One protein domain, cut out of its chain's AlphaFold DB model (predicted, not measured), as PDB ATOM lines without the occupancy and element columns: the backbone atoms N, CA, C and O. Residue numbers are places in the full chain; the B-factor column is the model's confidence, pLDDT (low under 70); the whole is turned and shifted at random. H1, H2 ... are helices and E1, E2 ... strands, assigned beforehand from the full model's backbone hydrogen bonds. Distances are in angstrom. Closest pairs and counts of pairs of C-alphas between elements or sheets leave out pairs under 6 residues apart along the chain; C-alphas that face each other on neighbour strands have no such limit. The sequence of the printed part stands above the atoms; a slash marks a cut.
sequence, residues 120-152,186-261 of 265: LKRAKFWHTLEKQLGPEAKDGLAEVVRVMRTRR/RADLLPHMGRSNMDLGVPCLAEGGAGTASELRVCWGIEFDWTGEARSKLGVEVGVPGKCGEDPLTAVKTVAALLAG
ATOM      1  N   LEU A 120      -1.176 -63.865 -31.291       93.81
ATOM      2  CA  LEU A 120      -0.883 -62.991 -32.426       93.81
ATOM      3  C   LEU A 120      -1.485 -61.593 -32.238       93.81
ATOM      4  O   LEU A 120      -0.810 -60.595 -32.486       93.81
ATOM      5  N   LYS A 121      -2.740 -61.495 -31.777       92.94
ATOM      6  CA  LYS A 121      -3.365 -60.200 -31.444       92.94
ATOM      7  C   LYS A 121      -2.576 -59.478 -30.350       92.94
ATOM      8  O   LYS A 121      -2.258 -58.301 -30.506       92.94
ATOM      9  N   ARG A 122      -2.206 -60.201 -29.292       93.75
ATOM     10  CA  ARG A 122      -1.371 -59.704 -28.195       93.75
ATOM     11  C   ARG A 122       0.001 -59.235 -28.687       93.75
ATOM     12  O   ARG A 122       0.439 -58.154 -28.316       93.75
ATOM     13  N   ALA A 123       0.654 -59.990 -29.566       94.06
ATOM     14  CA  ALA A 123       1.957 -59.631 -30.114       94.06
ATOM     15  C   ALA A 123       1.904 -58.334 -30.933       94.06
ATOM     16  O   ALA A 123       2.739 -57.448 -30.753       94.06
ATOM     17  N   LYS A 124       0.878 -58.186 -31.782       92.00
ATOM     18  CA  LYS A 124       0.612 -56.942 -32.524       92.00
ATOM     19  C   LYS A 124       0.369 -55.764 -31.583       92.00
ATOM     20  O   LYS A 124       0.855 -54.661 -31.837       92.00
ATOM     21  N   PHE A 125      -0.381 -56.001 -30.508       90.88
ATOM     22  CA  PHE A 125      -0.644 -54.997 -29.488       90.88
ATOM     23  C   PHE A 125       0.652 -54.546 -28.809       90.88
ATOM     24  O   PHE A 125       0.934 -53.353 -28.803       90.88
ATOM     25  N   TRP A 126       1.481 -55.479 -28.336       91.88
ATOM     26  CA  TRP A 126       2.772 -55.163 -27.726       91.88
ATOM     27  C   TRP A 126       3.697 -54.398 -28.656       91.88
ATOM     28  O   TRP A 126       4.227 -53.370 -28.252       91.88
ATOM     29  N   HIS A 127       3.830 -54.826 -29.908       90.69
ATOM     30  CA  HIS A 127       4.651 -54.106 -30.874       90.69
ATOM     31  C   HIS A 127       4.165 -52.661 -31.078       90.69
ATOM     32  O   HIS A 127       4.949 -51.714 -31.096       90.69
ATOM     33  N   THR A 128       2.848 -52.475 -31.198       85.75
ATOM     34  CA  THR A 128       2.248 -51.143 -31.352       85.75
ATOM     35  C   THR A 128       2.476 -50.289 -30.107       85.75
ATOM     36  O   THR A 128       2.808 -49.111 -30.225       85.75
ATOM     37  N   LEU A 129       2.331 -50.887 -28.923       84.62
ATOM     38  CA  LEU A 129       2.518 -50.221 -27.641       84.62
ATOM     39  C   LEU A 129       3.974 -49.787 -27.446       84.62
ATOM     40  O   LEU A 129       4.222 -48.644 -27.085       84.62
ATOM     41  N   GLU A 130       4.932 -50.653 -27.769       85.88
ATOM     42  CA  GLU A 130       6.368 -50.367 -27.697       85.88
ATOM     43  C   GLU A 130       6.776 -49.284 -28.705       85.88
ATOM     44  O   GLU A 130       7.492 -48.349 -28.358       85.88
ATOM     45  N   LYS A 131       6.238 -49.319 -29.930       83.50
ATOM     46  CA  LYS A 131       6.484 -48.273 -30.934       83.50
ATOM     47  C   LYS A 131       5.926 -46.906 -30.524       83.50
ATOM     48  O   LYS A 131       6.499 -45.879 -30.880       83.50
ATOM     49  N   GLN A 132       4.784 -46.879 -29.839       76.81
ATOM     50  CA  GLN A 132       4.112 -45.635 -29.455       76.81
ATOM     51  C   GLN A 132       4.572 -45.084 -28.110       76.81
ATOM     52  O   GLN A 132       4.564 -43.873 -27.943       76.81
ATOM     53  N   LEU A 133       4.916 -45.934 -27.147       74.88
ATOM     54  CA  LEU A 133       5.160 -45.551 -25.750       74.88
ATOM     55  C   LEU A 133       6.507 -46.053 -25.215       74.88
ATOM     56  O   LEU A 133       6.809 -45.848 -24.043       74.88
ATOM     57  N   GLY A 134       7.302 -46.729 -26.044       69.81
ATOM     58  CA  GLY A 134       8.625 -47.201 -25.666       69.81
ATOM     59  C   GLY A 134       9.621 -46.058 -25.441       69.81
ATOM     60  O   GLY A 134       9.358 -44.908 -25.792       69.81
ATOM     61  N   PRO A 135      10.806 -46.367 -24.893       65.81
ATOM     62  CA  PRO A 135      11.825 -45.372 -24.544       65.81
ATOM     63  C   PRO A 135      12.324 -44.544 -25.741       65.81
ATOM     64  O   PRO A 135      12.810 -43.429 -25.563       65.81
ATOM     65  N   GLU A 136      12.185 -45.060 -26.965       64.44
ATOM     66  CA  GLU A 136      12.547 -44.351 -28.199       64.44
ATOM     67  C   GLU A 136      11.453 -43.381 -28.690       64.44
ATOM     68  O   GLU A 136      11.714 -42.510 -29.525       64.44
ATOM     69  N   ALA A 137      10.230 -43.483 -28.157       63.94
ATOM     70  CA  ALA A 137       9.097 -42.644 -28.525       63.94
ATOM     71  C   ALA A 137       9.142 -41.310 -27.759       63.94
ATOM     72  O   ALA A 137       8.414 -41.098 -26.792       63.94
ATOM     73  N   LYS A 138      10.003 -40.394 -28.220       55.38
ATOM     74  CA  LYS A 138      10.321 -39.109 -27.562       55.38
ATOM     75  C   LYS A 138       9.105 -38.270 -27.121       55.38
ATOM     76  O   LYS A 138       9.193 -37.629 -26.084       55.38
ATOM     77  N   ASP A 139       7.982 -38.330 -27.846       60.78
ATOM     78  CA  ASP A 139       6.743 -37.579 -27.548       60.78
ATOM     79  C   ASP A 139       5.478 -38.458 -27.505       60.78
ATOM     80  O   ASP A 139       4.350 -37.959 -27.475       60.78
ATOM     81  N   GLY A 140       5.636 -39.781 -27.530       61.72
ATOM     82  CA  GLY A 140       4.547 -40.700 -27.855       61.72
ATOM     83  C   GLY A 140       3.367 -40.649 -26.884       61.72
ATOM     84  O   GLY A 140       2.214 -40.512 -27.298       61.72
ATOM     85  N   LEU A 141       3.643 -40.646 -25.577       62.31
ATOM     86  CA  LEU A 141       2.600 -40.545 -24.554       62.31
ATOM     87  C   LEU A 141       1.932 -39.159 -24.537       62.31
ATOM     88  O   LEU A 141       0.710 -39.064 -24.409       62.31
ATOM     89  N   ALA A 142       2.712 -38.085 -24.699       60.31
ATOM     90  CA  ALA A 142       2.196 -36.717 -24.720       60.31
ATOM     91  C   ALA A 142       1.273 -36.482 -25.928       60.31
ATOM     92  O   ALA A 142       0.201 -35.888 -25.781       60.31
ATOM     93  N   GLU A 143       1.638 -37.010 -27.099       63.53
ATOM     94  CA  GLU A 143       0.832 -36.927 -28.316       63.53
ATOM     95  C   GLU A 143      -0.450 -37.761 -28.208       63.53
ATOM     96  O   GLU A 143      -1.537 -37.265 -28.513       63.53
ATOM     97  N   VAL A 144      -0.369 -38.985 -27.679       63.91
ATOM     98  CA  VAL A 144      -1.542 -39.835 -27.408       63.91
ATOM     99  C   VAL A 144      -2.528 -39.130 -26.468       63.91
ATOM    100  O   VAL A 144      -3.732 -39.069 -26.744       63.91
ATOM    101  N   VAL A 145      -2.029 -38.522 -25.388       63.72
ATOM    102  CA  VAL A 145      -2.846 -37.740 -24.449       63.72
ATOM    103  C   VAL A 145      -3.437 -36.499 -25.132       63.72
ATOM    104  O   VAL A 145      -4.611 -36.173 -24.913       63.72
ATOM    105  N   ARG A 146      -2.680 -35.810 -25.997       64.31
ATOM    106  CA  ARG A 146      -3.152 -34.641 -26.757       64.31
ATOM    107  C   ARG A 146      -4.290 -35.010 -27.711       64.31
ATOM    108  O   ARG A 146      -5.321 -34.334 -27.704       64.31
ATOM    109  N   VAL A 147      -4.152 -36.099 -28.468       64.56
ATOM    110  CA  VAL A 147      -5.179 -36.622 -29.389       64.56
ATOM    111  C   VAL A 147      -6.446 -37.041 -28.634       64.56
ATOM    112  O   VAL A 147      -7.561 -36.717 -29.046       64.56
ATOM    113  N   MET A 148      -6.309 -37.688 -27.475       60.41
ATOM    114  CA  MET A 148      -7.453 -38.032 -26.620       60.41
ATOM    115  C   MET A 148      -8.191 -36.782 -26.115       60.41
ATOM    116  O   MET A 148      -9.424 -36.706 -26.178       60.41
ATOM    117  N   ARG A 149      -7.453 -35.761 -25.659       63.00
ATOM    118  CA  ARG A 149      -8.026 -34.490 -25.185       63.00
ATOM    119  C   ARG A 149      -8.770 -33.746 -26.300       63.00
ATOM    120  O   ARG A 149      -9.856 -33.215 -26.049       63.00
ATOM    121  N   THR A 150      -8.252 -33.730 -27.530       66.62
ATOM    122  CA  THR A 150      -8.936 -33.099 -28.676       66.62
ATOM    123  C   THR A 150     -10.174 -33.886 -29.112       66.62
ATOM    124  O   THR A 150     -11.220 -33.273 -29.344       66.62
ATOM    125  N   ARG A 151     -10.128 -35.227 -29.116       67.19
ATOM    126  CA  ARG A 151     -11.289 -36.089 -29.411       67.19
ATOM    127  C   ARG A 151     -12.415 -35.905 -28.390       67.19
ATOM    128  O   ARG A 151     -13.573 -35.747 -28.778       67.19
ATOM    129  N   ARG A 152     -12.088 -35.830 -27.093       63.09
ATOM    130  CA  ARG A 152     -13.069 -35.575 -26.021       63.09
ATOM    131  C   ARG A 152     -13.714 -34.194 -26.157       63.09
ATOM    132  O   ARG A 152     -14.923 -34.065 -25.971       63.09
ATOM    133  N   ARG A 186       7.488 -61.229 -39.293       90.75
ATOM    134  CA  ARG A 186       7.705 -62.306 -38.320       90.75
ATOM    135  C   ARG A 186       8.700 -61.883 -37.228       90.75
ATOM    136  O   ARG A 186       8.492 -62.222 -36.069       90.75
ATOM    137  N   ALA A 187       9.757 -61.157 -37.601       91.19
ATOM    138  CA  ALA A 187      10.793 -60.704 -36.674       91.19
ATOM    139  C   ALA A 187      10.250 -59.717 -35.631       91.19
ATOM    140  O   ALA A 187      10.664 -59.783 -34.480       91.19
ATOM    141  N   ASP A 188       9.274 -58.886 -36.009       91.94
ATOM    142  CA  ASP A 188       8.630 -57.931 -35.099       91.94
ATOM    143  C   ASP A 188       7.690 -58.628 -34.108       91.94
ATOM    144  O   ASP A 188       7.558 -58.213 -32.963       91.94
ATOM    145  N   LEU A 189       7.020 -59.702 -34.539       93.06
ATOM    146  CA  LEU A 189       6.000 -60.386 -33.740       93.06
ATOM    147  C   LEU A 189       6.583 -61.431 -32.781       93.06
ATOM    148  O   LEU A 189       6.078 -61.587 -31.668       93.06
ATOM    149  N   LEU A 190       7.633 -62.147 -33.198       93.62
ATOM    150  CA  LEU A 190       8.235 -63.245 -32.430       93.62
ATOM    151  C   LEU A 190       8.582 -62.876 -30.975       93.62
ATOM    152  O   LEU A 190       8.196 -63.637 -30.085       93.62
ATOM    153  N   PRO A 191       9.236 -61.730 -30.686       93.69
ATOM    154  CA  PRO A 191       9.594 -61.349 -29.317       93.69
ATOM    155  C   PRO A 191       8.386 -61.142 -28.394       93.69
ATOM    156  O   PRO A 191       8.523 -61.159 -27.170       93.69
ATOM    157  N   HIS A 192       7.201 -60.932 -28.967       94.38
ATOM    158  CA  HIS A 192       5.990 -60.589 -28.234       94.38
ATOM    159  C   HIS A 192       4.996 -61.751 -28.097       94.38
ATOM    160  O   HIS A 192       4.072 -61.645 -27.291       94.38
ATOM    161  N   MET A 193       5.178 -62.864 -28.817       94.44
ATOM    162  CA  MET A 193       4.244 -64.005 -28.796       94.44
ATOM    163  C   MET A 193       4.034 -64.577 -27.387       94.44
ATOM    164  O   MET A 193       2.902 -64.869 -27.001       94.44
ATOM    165  N   GLY A 194       5.113 -64.695 -26.604       93.38
ATOM    166  CA  GLY A 194       5.089 -65.214 -25.228       93.38
ATOM    167  C   GLY A 194       5.097 -64.136 -24.143       93.38
ATOM    168  O   GLY A 194       5.199 -64.457 -22.960       93.38
ATOM    169  N   ARG A 195       5.038 -62.852 -24.521       94.12
ATOM    170  CA  ARG A 195       5.091 -61.736 -23.571       94.12
ATOM    171  C   ARG A 195       3.722 -61.590 -22.901       94.12
ATOM    172  O   ARG A 195       2.735 -61.312 -23.578       94.12
ATOM    173  N   SER A 196       3.665 -61.756 -21.583       93.81
ATOM    174  CA  SER A 196       2.433 -61.610 -20.795       93.81
ATOM    175  C   SER A 196       2.315 -60.261 -20.089       93.81
ATOM    176  O   SER A 196       1.246 -59.949 -19.577       93.81
ATOM    177  N   ASN A 197       3.380 -59.459 -20.043       92.94
ATOM    178  CA  ASN A 197       3.365 -58.128 -19.446       92.94
ATOM    179  C   ASN A 197       4.319 -57.157 -20.159       92.94
ATOM    180  O   ASN A 197       5.260 -57.574 -20.836       92.94
ATOM    181  N   MET A 198       4.044 -55.860 -20.034       89.62
ATOM    182  CA  MET A 198       4.893 -54.774 -20.520       89.62
ATOM    183  C   MET A 198       4.864 -53.612 -19.531       89.62
ATOM    184  O   MET A 198       3.785 -53.140 -19.169       89.62
ATOM    185  N   ASP A 199       6.053 -53.148 -19.157       88.00
ATOM    186  CA  ASP A 199       6.250 -52.031 -18.238       88.00
ATOM    187  C   ASP A 199       6.510 -50.747 -19.034       88.00
ATOM    188  O   ASP A 199       7.299 -50.728 -19.981       88.00
ATOM    189  N   LEU A 200       5.804 -49.678 -18.674       82.50
ATOM    190  CA  LEU A 200       5.821 -48.380 -19.338       82.50
ATOM    191  C   LEU A 200       6.123 -47.286 -18.316       82.50
ATOM    192  O   LEU A 200       5.467 -47.185 -17.278       82.50
ATOM    193  N   GLY A 201       7.085 -46.422 -18.632       73.06
ATOM    194  CA  GLY A 201       7.354 -45.227 -17.838       73.06
ATOM    195  C   GLY A 201       6.315 -44.143 -18.114       73.06
ATOM    196  O   GLY A 201       6.121 -43.738 -19.259       73.06
ATOM    197  N   VAL A 202       5.667 -43.636 -17.068       68.12
ATOM    198  CA  VAL A 202       4.761 -42.487 -17.134       68.12
ATOM    199  C   VAL A 202       5.431 -41.304 -16.425       68.12
ATOM    200  O   VAL A 202       5.624 -41.348 -15.206       68.12
ATOM    201  N   PRO A 203       5.798 -40.229 -17.148       60.22
ATOM    202  CA  PRO A 203       6.326 -39.022 -16.525       60.22
ATOM    203  C   PRO A 203       5.267 -38.418 -15.593       60.22
ATOM    204  O   PRO A 203       4.165 -38.101 -16.038       60.22
ATOM    205  N   CYS A 204       5.588 -38.234 -14.309       53.78
ATOM    206  CA  CYS A 204       4.750 -37.425 -13.423       53.78
ATOM    207  C   CYS A 204       4.854 -35.958 -13.859       53.78
ATOM    208  O   CYS A 204       5.923 -35.357 -13.766       53.78
ATOM    209  N   LEU A 205       3.742 -35.368 -14.306       49.44
ATOM    210  CA  LEU A 205       3.628 -33.943 -14.644       49.44
ATOM    211  C   LEU A 205       3.511 -33.070 -13.377       49.44
ATOM    212  O   LEU A 205       2.632 -32.220 -13.278       49.44
ATOM    213  N   ALA A 206       4.355 -33.301 -12.370       45.00
ATOM    214  CA  ALA A 206       4.389 -32.445 -11.189       45.00
ATOM    215  C   ALA A 206       5.281 -31.227 -11.472       45.00
ATOM    216  O   ALA A 206       6.493 -31.361 -11.651       45.00
ATOM    217  N   GLU A 207       4.686 -30.033 -11.504       43.97
ATOM    218  CA  GLU A 207       5.442 -28.781 -11.528       43.97
ATOM    219  C   GLU A 207       6.254 -28.651 -10.228       43.97
ATOM    220  O   GLU A 207       5.701 -28.449  -9.150       43.97
ATOM    221  N   GLY A 208       7.582 -28.784 -10.318       45.22
ATOM    222  CA  GLY A 208       8.490 -28.278  -9.281       45.22
ATOM    223  C   GLY A 208       9.279 -29.283  -8.431       45.22
ATOM    224  O   GLY A 208       9.831 -28.874  -7.414       45.22
ATOM    225  N   GLY A 209       9.417 -30.558  -8.805       41.94
ATOM    226  CA  GLY A 209      10.268 -31.482  -8.037       41.94
ATOM    227  C   GLY A 209      10.777 -32.673  -8.840       41.94
ATOM    228  O   GLY A 209      10.047 -33.243  -9.637       41.94
ATOM    229  N   ALA A 210      12.045 -33.029  -8.627       45.88
ATOM    230  CA  ALA A 210      12.807 -34.041  -9.356       45.88
ATOM    231  C   ALA A 210      12.026 -35.330  -9.707       45.88
ATOM    232  O   ALA A 210      11.780 -36.167  -8.846       45.88
ATOM    233  N   GLY A 211      11.714 -35.497 -10.996       51.94
ATOM    234  CA  GLY A 211      11.878 -36.735 -11.771       51.94
ATOM    235  C   GLY A 211      11.330 -38.067 -11.241       51.94
ATOM    236  O   GLY A 211      11.821 -39.103 -11.680       51.94
ATOM    237  N   THR A 212      10.356 -38.111 -10.331       54.34
ATOM    238  CA  THR A 212       9.753 -39.391  -9.925       54.34
ATOM    239  C   THR A 212       8.831 -39.896 -11.032       54.34
ATOM    240  O   THR A 212       7.700 -39.433 -11.150       54.34
ATOM    241  N   ALA A 213       9.314 -40.814 -11.869       61.16
ATOM    242  CA  ALA A 213       8.498 -41.490 -12.872       61.16
ATOM    243  C   ALA A 213       7.519 -42.460 -12.189       61.16
ATOM    244  O   ALA A 213       7.912 -43.211 -11.296       61.16
ATOM    245  N   SER A 214       6.249 -42.434 -12.594       68.81
ATOM    246  CA  SER A 214       5.314 -43.519 -12.280       68.81
ATOM    247  C   SER A 214       5.556 -44.672 -13.249       68.81
ATOM    248  O   SER A 214       5.907 -44.446 -14.406       68.81
ATOM    249  N   GLU A 215       5.355 -45.903 -12.797       77.94
ATOM    250  CA  GLU A 215       5.475 -47.091 -13.641       77.94
ATOM    251  C   GLU A 215       4.085 -47.665 -13.906       77.94
ATOM    252  O   GLU A 215       3.255 -47.772 -13.005       77.94
ATOM    253  N   LEU A 216       3.807 -48.011 -15.155       83.12
ATOM    254  CA  LEU A 216       2.563 -48.629 -15.577       83.12
ATOM    255  C   LEU A 216       2.871 -50.003 -16.157       83.12
ATOM    256  O   LEU A 216       3.514 -50.101 -17.197       83.12
ATOM    257  N   ARG A 217       2.349 -51.057 -15.539       88.56
ATOM    258  CA  ARG A 217       2.457 -52.422 -16.044       88.56
ATOM    259  C   ARG A 217       1.148 -52.840 -16.693       88.56
ATOM    260  O   ARG A 217       0.100 -52.862 -16.051       88.56
ATOM    261  N   VAL A 218       1.199 -53.206 -17.968       89.94
ATOM    262  CA  VAL A 218       0.068 -53.798 -18.692       89.94
ATOM    263  C   VAL A 218       0.266 -55.309 -18.737       89.94
ATOM    264  O   VAL A 218       1.291 -55.775 -19.220       89.94
ATOM    265  N   CYS A 219      -0.711 -56.078 -18.264       93.25
ATOM    266  CA  CYS A 219      -0.691 -57.540 -18.208       93.25
ATOM    267  C   CYS A 219      -1.725 -58.125 -19.178       93.25
ATOM    268  O   CYS A 219      -2.873 -57.700 -19.166       93.25
ATOM    269  N   TRP A 220      -1.360 -59.131 -19.970       95.00
ATOM    270  CA  TRP A 220      -2.259 -59.884 -20.850       95.00
ATOM    271  C   TRP A 220      -1.939 -61.380 -20.775       95.00
ATOM    272  O   TRP A 220      -1.023 -61.872 -21.441       95.00
ATOM    273  N   GLY A 221      -2.720 -62.110 -19.981       93.75
ATOM    274  CA  GLY A 221      -2.673 -63.571 -19.897       93.75
ATOM    275  C   GLY A 221      -3.684 -64.247 -20.824       93.75
ATOM    276  O   GLY A 221      -4.728 -63.669 -21.138       93.75
ATOM    277  N   ILE A 222      -3.374 -65.470 -21.249       96.00
ATOM    278  CA  ILE A 222      -4.291 -66.348 -21.984       96.00
ATOM    279  C   ILE A 222      -4.648 -67.541 -21.092       96.00
ATOM    280  O   ILE A 222      -3.767 -68.266 -20.635       96.00
ATOM    281  N   GLU A 223      -5.941 -67.737 -20.854       94.88
ATOM    282  CA  GLU A 223      -6.502 -68.867 -20.105       94.88
ATOM    283  C   GLU A 223      -7.397 -69.711 -21.033       94.88
ATOM    284  O   GLU A 223      -7.820 -69.230 -22.082       94.88
ATOM    285  N   PHE A 224      -7.697 -70.959 -20.663       94.56
ATOM    286  CA  PHE A 224      -8.539 -71.861 -21.461       94.56
ATOM    287  C   PHE A 224      -9.723 -72.356 -20.647       94.56
ATOM    288  O   PHE A 224      -9.574 -72.679 -19.466       94.56
ATOM    289  N   ASP A 225     -10.880 -72.465 -21.291       91.81
ATOM    290  CA  ASP A 225     -11.995 -73.221 -20.732       91.81
ATOM    291  C   ASP A 225     -12.007 -74.679 -21.216       91.81
ATOM    292  O   ASP A 225     -11.152 -75.130 -21.977       91.81
ATOM    293  N   TRP A 226     -12.986 -75.445 -20.738       87.25
ATOM    294  CA  TRP A 226     -13.128 -76.871 -21.037       87.25
ATOM    295  C   TRP A 226     -13.402 -77.178 -22.520       87.25
ATOM    296  O   TRP A 226     -13.299 -78.332 -22.923       87.25
ATOM    297  N   THR A 227     -13.742 -76.187 -23.347       90.56
ATOM    298  CA  THR A 227     -13.899 -76.373 -24.799       90.56
ATOM    299  C   THR A 227     -12.589 -76.166 -25.558       90.56
ATOM    300  O   THR A 227     -12.502 -76.466 -26.748       90.56
ATOM    301  N   GLY A 228     -11.553 -75.671 -24.872       91.44
ATOM    302  CA  GLY A 228     -10.317 -75.208 -25.489       91.44
ATOM    303  C   GLY A 228     -10.414 -73.793 -26.056       91.44
ATOM    304  O   GLY A 228      -9.510 -73.383 -26.779       91.44
ATOM    305  N   GLU A 229     -11.473 -73.038 -25.752       94.31
ATOM    306  CA  GLU A 229     -11.573 -71.629 -26.129       94.31
ATOM    307  C   GLU A 229     -10.611 -70.782 -25.285       94.31
ATOM    308  O   GLU A 229     -10.583 -70.873 -24.052       94.31
ATOM    309  N   ALA A 230      -9.800 -69.964 -25.963       94.94
ATOM    310  CA  ALA A 230      -8.824 -69.097 -25.319       94.94
ATOM    311  C   ALA A 230      -9.483 -67.791 -24.849       94.94
ATOM    312  O   ALA A 230     -10.045 -67.032 -25.639       94.94
ATOM    313  N   ARG A 231      -9.349 -67.475 -23.562       93.75
ATOM    314  CA  ARG A 231      -9.853 -66.246 -22.938       93.75
ATOM    315  C   ARG A 231      -8.699 -65.307 -22.620       93.75
ATOM    316  O   ARG A 231      -7.697 -65.702 -22.031       93.75
ATOM    317  N   SER A 232      -8.845 -64.042 -23.013       92.38
ATOM    318  CA  SER A 232      -7.876 -62.992 -22.688       92.38
ATOM    319  C   SER A 232      -8.162 -62.402 -21.313       92.38
ATOM    320  O   SER A 232      -9.266 -61.923 -21.061       92.38
ATOM    321  N   LYS A 233      -7.149 -62.378 -20.450       91.81
ATOM    322  CA  LYS A 233      -7.187 -61.726 -19.143       91.81
ATOM    323  C   LYS A 233      -6.251 -60.532 -19.146       91.81
ATOM    324  O   LYS A 233      -5.033 -60.677 -19.053       91.81
ATOM    325  N   LEU A 234      -6.848 -59.361 -19.297       89.62
ATOM    326  CA  LEU A 234      -6.151 -58.092 -19.420       89.62
ATOM    327  C   LEU A 234      -6.215 -57.335 -18.092       89.62
ATOM    328  O   LEU A 234      -7.276 -57.233 -17.481       89.62
ATOM    329  N   GLY A 235      -5.080 -56.808 -17.653       86.19
ATOM    330  CA  GLY A 235      -4.944 -56.055 -16.412       86.19
ATOM    331  C   GLY A 235      -3.982 -54.887 -16.578       86.19
ATOM    332  O   GLY A 235      -3.132 -54.888 -17.468       86.19
ATOM    333  N   VAL A 236      -4.133 -53.883 -15.722       85.25
ATOM    334  CA  VAL A 236      -3.249 -52.718 -15.667       85.25
ATOM    335  C   VAL A 236      -2.926 -52.440 -14.205       85.25
ATOM    336  O   VAL A 236      -3.832 -52.289 -13.388       85.25
ATOM    337  N   GLU A 237      -1.641 -52.369 -13.887       82.38
ATOM    338  CA  GLU A 237      -1.110 -52.078 -12.558       82.38
ATOM    339  C   GLU A 237      -0.336 -50.757 -12.616       82.38
ATOM    340  O   GLU A 237       0.410 -50.512 -13.564       82.38
ATOM    341  N   VAL A 238      -0.518 -49.889 -11.617       79.38
ATOM    342  CA  VAL A 238       0.179 -48.595 -11.538       79.38
ATOM    343  C   VAL A 238       1.053 -48.570 -10.293       79.38
ATOM    344  O   VAL A 238       0.547 -48.612  -9.173       79.38
ATOM    345  N   GLY A 239       2.361 -48.454 -10.489       73.56
ATOM    346  CA  GLY A 239       3.316 -48.087  -9.456       73.56
ATOM    347  C   GLY A 239       3.369 -46.568  -9.324       73.56
ATOM    348  O   GLY A 239       3.945 -45.888 -10.172       73.56
ATOM    349  N   VAL A 240       2.759 -46.026  -8.267       64.94
ATOM    350  CA  VAL A 240       2.778 -44.584  -7.983       64.94
ATOM    351  C   VAL A 240       3.833 -44.291  -6.911       64.94
ATOM    352  O   VAL A 240       3.711 -44.801  -5.794       64.94
ATOM    353  N   PRO A 241       4.855 -43.459  -7.183       57.19
ATOM    354  CA  PRO A 241       5.702 -42.917  -6.127       57.19
ATOM    355  C   PRO A 241       4.866 -41.946  -5.281       57.19
ATOM    356  O   PRO A 241       4.110 -41.148  -5.828       57.19
ATOM    357  N   GLY A 242       4.994 -41.988  -3.950       52.91
ATOM    358  CA  GLY A 242       4.077 -41.348  -2.982       52.91
ATOM    359  C   GLY A 242       3.883 -39.817  -3.042       52.91
ATOM    360  O   GLY A 242       3.309 -39.256  -2.115       52.91
ATOM    361  N   LYS A 243       4.357 -39.127  -4.089       51.81
ATOM    362  CA  LYS A 243       4.233 -37.678  -4.329       51.81
ATOM    363  C   LYS A 243       3.806 -37.314  -5.769       51.81
ATOM    364  O   LYS A 243       4.192 -36.259  -6.260       51.81
ATOM    365  N   CYS A 244       3.039 -38.148  -6.473       46.06
ATOM    366  CA  CYS A 244       2.480 -37.761  -7.780       46.06
ATOM    367  C   CYS A 244       1.091 -37.112  -7.576       46.06
ATOM    368  O   CYS A 244       0.201 -37.725  -6.994       46.06
ATOM    369  N   GLY A 245       0.932 -35.847  -7.988       46.19
ATOM    370  CA  GLY A 245      -0.257 -35.017  -7.724       46.19
ATOM    371  C   GLY A 245      -1.423 -35.177  -8.710       46.19
ATOM    372  O   GLY A 245      -2.394 -34.432  -8.613       46.19
ATOM    373  N   GLU A 246      -1.339 -36.114  -9.660       48.88
ATOM    374  CA  GLU A 246      -2.395 -36.388 -10.642       48.88
ATOM    375  C   GLU A 246      -2.978 -37.794 -10.419       48.88
ATOM    376  O   GLU A 246      -2.238 -38.743 -10.158       48.88
ATOM    377  N   ASP A 247      -4.307 -37.925 -10.514       53.12
ATOM    378  CA  ASP A 247      -5.021 -39.171 -10.217       53.12
ATOM    379  C   ASP A 247      -4.532 -40.318 -11.134       53.12
ATOM    380  O   ASP A 247      -4.785 -40.276 -12.350       53.12
ATOM    381  N   PRO A 248      -3.919 -41.392 -10.591       52.28
ATOM    382  CA  PRO A 248      -3.412 -42.530 -11.373       52.28
ATOM    383  C   PRO A 248      -4.513 -43.206 -12.205       52.28
ATOM    384  O   PRO A 248      -4.262 -43.820 -13.243       52.28
ATOM    385  N   LEU A 249      -5.768 -43.008 -11.797       51.94
ATOM    386  CA  LEU A 249      -6.972 -43.452 -12.483       51.94
ATOM    387  C   LEU A 249      -7.104 -42.899 -13.917       51.94
ATOM    388  O   LEU A 249      -7.723 -43.538 -14.767       51.94
ATOM    389  N   THR A 250      -6.533 -41.730 -14.222       53.56
ATOM    390  CA  THR A 250      -6.610 -41.109 -15.559       53.56
ATOM    391  C   THR A 250      -5.656 -41.776 -16.555       53.56
ATOM    392  O   THR A 250      -6.030 -41.992 -17.713       53.56
ATOM    393  N   ALA A 251      -4.461 -42.175 -16.110       52.72
ATOM    394  CA  ALA A 251      -3.516 -42.946 -16.922       52.72
ATOM    395  C   ALA A 251      -4.076 -44.345 -17.234       52.72
ATOM    396  O   ALA A 251      -4.101 -44.754 -18.395       52.72
ATOM    397  N   VAL A 252      -4.654 -45.014 -16.227       54.12
ATOM    398  CA  VAL A 252      -5.340 -46.309 -16.398       54.12
ATOM    399  C   VAL A 252      -6.496 -46.197 -17.386       54.12
ATOM    400  O   VAL A 252      -6.601 -47.020 -18.287       54.12
ATOM    401  N   LYS A 253      -7.332 -45.153 -17.288       57.22
ATOM    402  CA  LYS A 253      -8.430 -44.913 -18.242       57.22
ATOM    403  C   LYS A 253      -7.937 -44.660 -19.666       57.22
ATOM    404  O   LYS A 253      -8.598 -45.068 -20.614       57.22
ATOM    405  N   THR A 254      -6.789 -44.006 -19.827       54.53
ATOM    406  CA  THR A 254      -6.195 -43.730 -21.145       54.53
ATOM    407  C   THR A 254      -5.687 -45.014 -21.797       54.53
ATOM    408  O   THR A 254      -5.951 -45.253 -22.974       54.53
ATOM    409  N   VAL A 255      -5.036 -45.881 -21.020       54.38
ATOM    410  CA  VAL A 255      -4.574 -47.192 -21.496       54.38
ATOM    411  C   VAL A 255      -5.755 -48.135 -21.722       54.38
ATOM    412  O   VAL A 255      -5.816 -48.774 -22.761       54.38
ATOM    413  N   ALA A 256      -6.764 -48.139 -20.849       53.88
ATOM    414  CA  ALA A 256      -8.011 -48.877 -21.056       53.88
ATOM    415  C   ALA A 256      -8.765 -48.427 -22.325       53.88
ATOM    416  O   ALA A 256      -9.290 -49.263 -23.054       53.88
ATOM    417  N   ALA A 257      -8.777 -47.127 -22.638       53.69
ATOM    418  CA  ALA A 257      -9.367 -46.601 -23.872       53.69
ATOM    419  C   ALA A 257      -8.581 -47.011 -25.131       53.69
ATOM    420  O   ALA A 257      -9.175 -47.257 -26.178       53.69
ATOM    421  N   LEU A 258      -7.250 -47.104 -25.038       50.66
ATOM    422  CA  LEU A 258      -6.409 -47.677 -26.098       50.66
ATOM    423  C   LEU A 258      -6.659 -49.184 -26.267       50.66
ATOM    424  O   LEU A 258      -6.692 -49.670 -27.394       50.66
ATOM    425  N   LEU A 259      -6.868 -49.901 -25.160       49.16
ATOM    426  CA  LEU A 259      -7.132 -51.343 -25.120       49.16
ATOM    427  C   LEU A 259      -8.512 -51.722 -25.681       49.16
ATOM    428  O   LEU A 259      -8.643 -52.772 -26.304       49.16
ATOM    429  N   ALA A 260      -9.534 -50.887 -25.473       41.88
ATOM    430  CA  ALA A 260     -10.914 -51.191 -25.859       41.88
ATOM    431  C   ALA A 260     -11.269 -50.804 -27.306       41.88
ATOM    432  O   ALA A 260     -12.323 -51.197 -27.792       41.88
ATOM    433  N   GLY A 261     -10.469 -49.973 -27.987       41.44
ATOM    434  CA  GLY A 261     -10.869 -49.360 -29.267       41.44
ATOM    435  C   GLY A 261     -12.096 -48.430 -29.169       41.44
ATOM    436  O   GLY A 261     -12.452 -47.766 -30.143       41.44
TER     437      GLY A 261
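This is residues 120 to 152 and 186 to 261 of the 265 residues of an uncharacterized protein of Diaporthe ampelina (UniProt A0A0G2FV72). A long, narrow sheet of three strands, E1 to E3, has helices H1 and H4 over one face, its other face bare, while H2 and H3 stand crosswise to H1 near its last and first residues. The 109 printed residues hold H1 H2 H3 E1 E2 E3 H4 in that order, of mixed class, in two layers, helices on one face of a sheet. The sheet, order E1 E2 E3, is an antiparallel meander, each strand neighbouring the one before. The whole is only just compact, close to loose, with a radius of gyration of the C-alphas of 15.6 A, and elongated, 54 by 29 by 28 A.

H1, residues 120 to 133, is on the sheet of E1, residues 197 to 202, E2, 214 to 224, and E3, 230 to 239, at a height of 10.1 A, along the strands. H2, residues 140 to 152, touches H1 only at the corner, closest C-alphas Gln 132 and Gly 140, 5.2 A. H3, residues 186 to 192, touches H1, closest C-alphas Ala 123 and His 192, 4.6 A. Hairpin E1 and E2 has N 200 and O 216 at 2.8 A; hairpin E2 and E3 has N 219 and O 235 at 2.8 A, both within hydrogen-bond range. H4, residues 248 to 260, is on the same face as H1, slantwise to the strands, its closest C-alphas with E3 being Val 252 and Val 236, 6.8 A. Every O i to N i+4 pair is within range in H1, H2 and H4; H3 has 1 of 3, and 2 of 4 O i to N i+3 pairs.

H1 spans 19.6 A from C-alpha 120 at (-0.883, -62.991, -32.426), H2 18.4 A, E2 32.9 A, E3 29.0 A, and H4 18.5 A to C-alpha 260 at (-10.914, -51.191, -25.859).

Residues 153 to 185 are not printed, a 36.0 A gap between C-alphas 152 and 186. The E1 to E2 link is long. Confidence is under 70 at residues 134 to 152, 202 to 214 and 240 to 261.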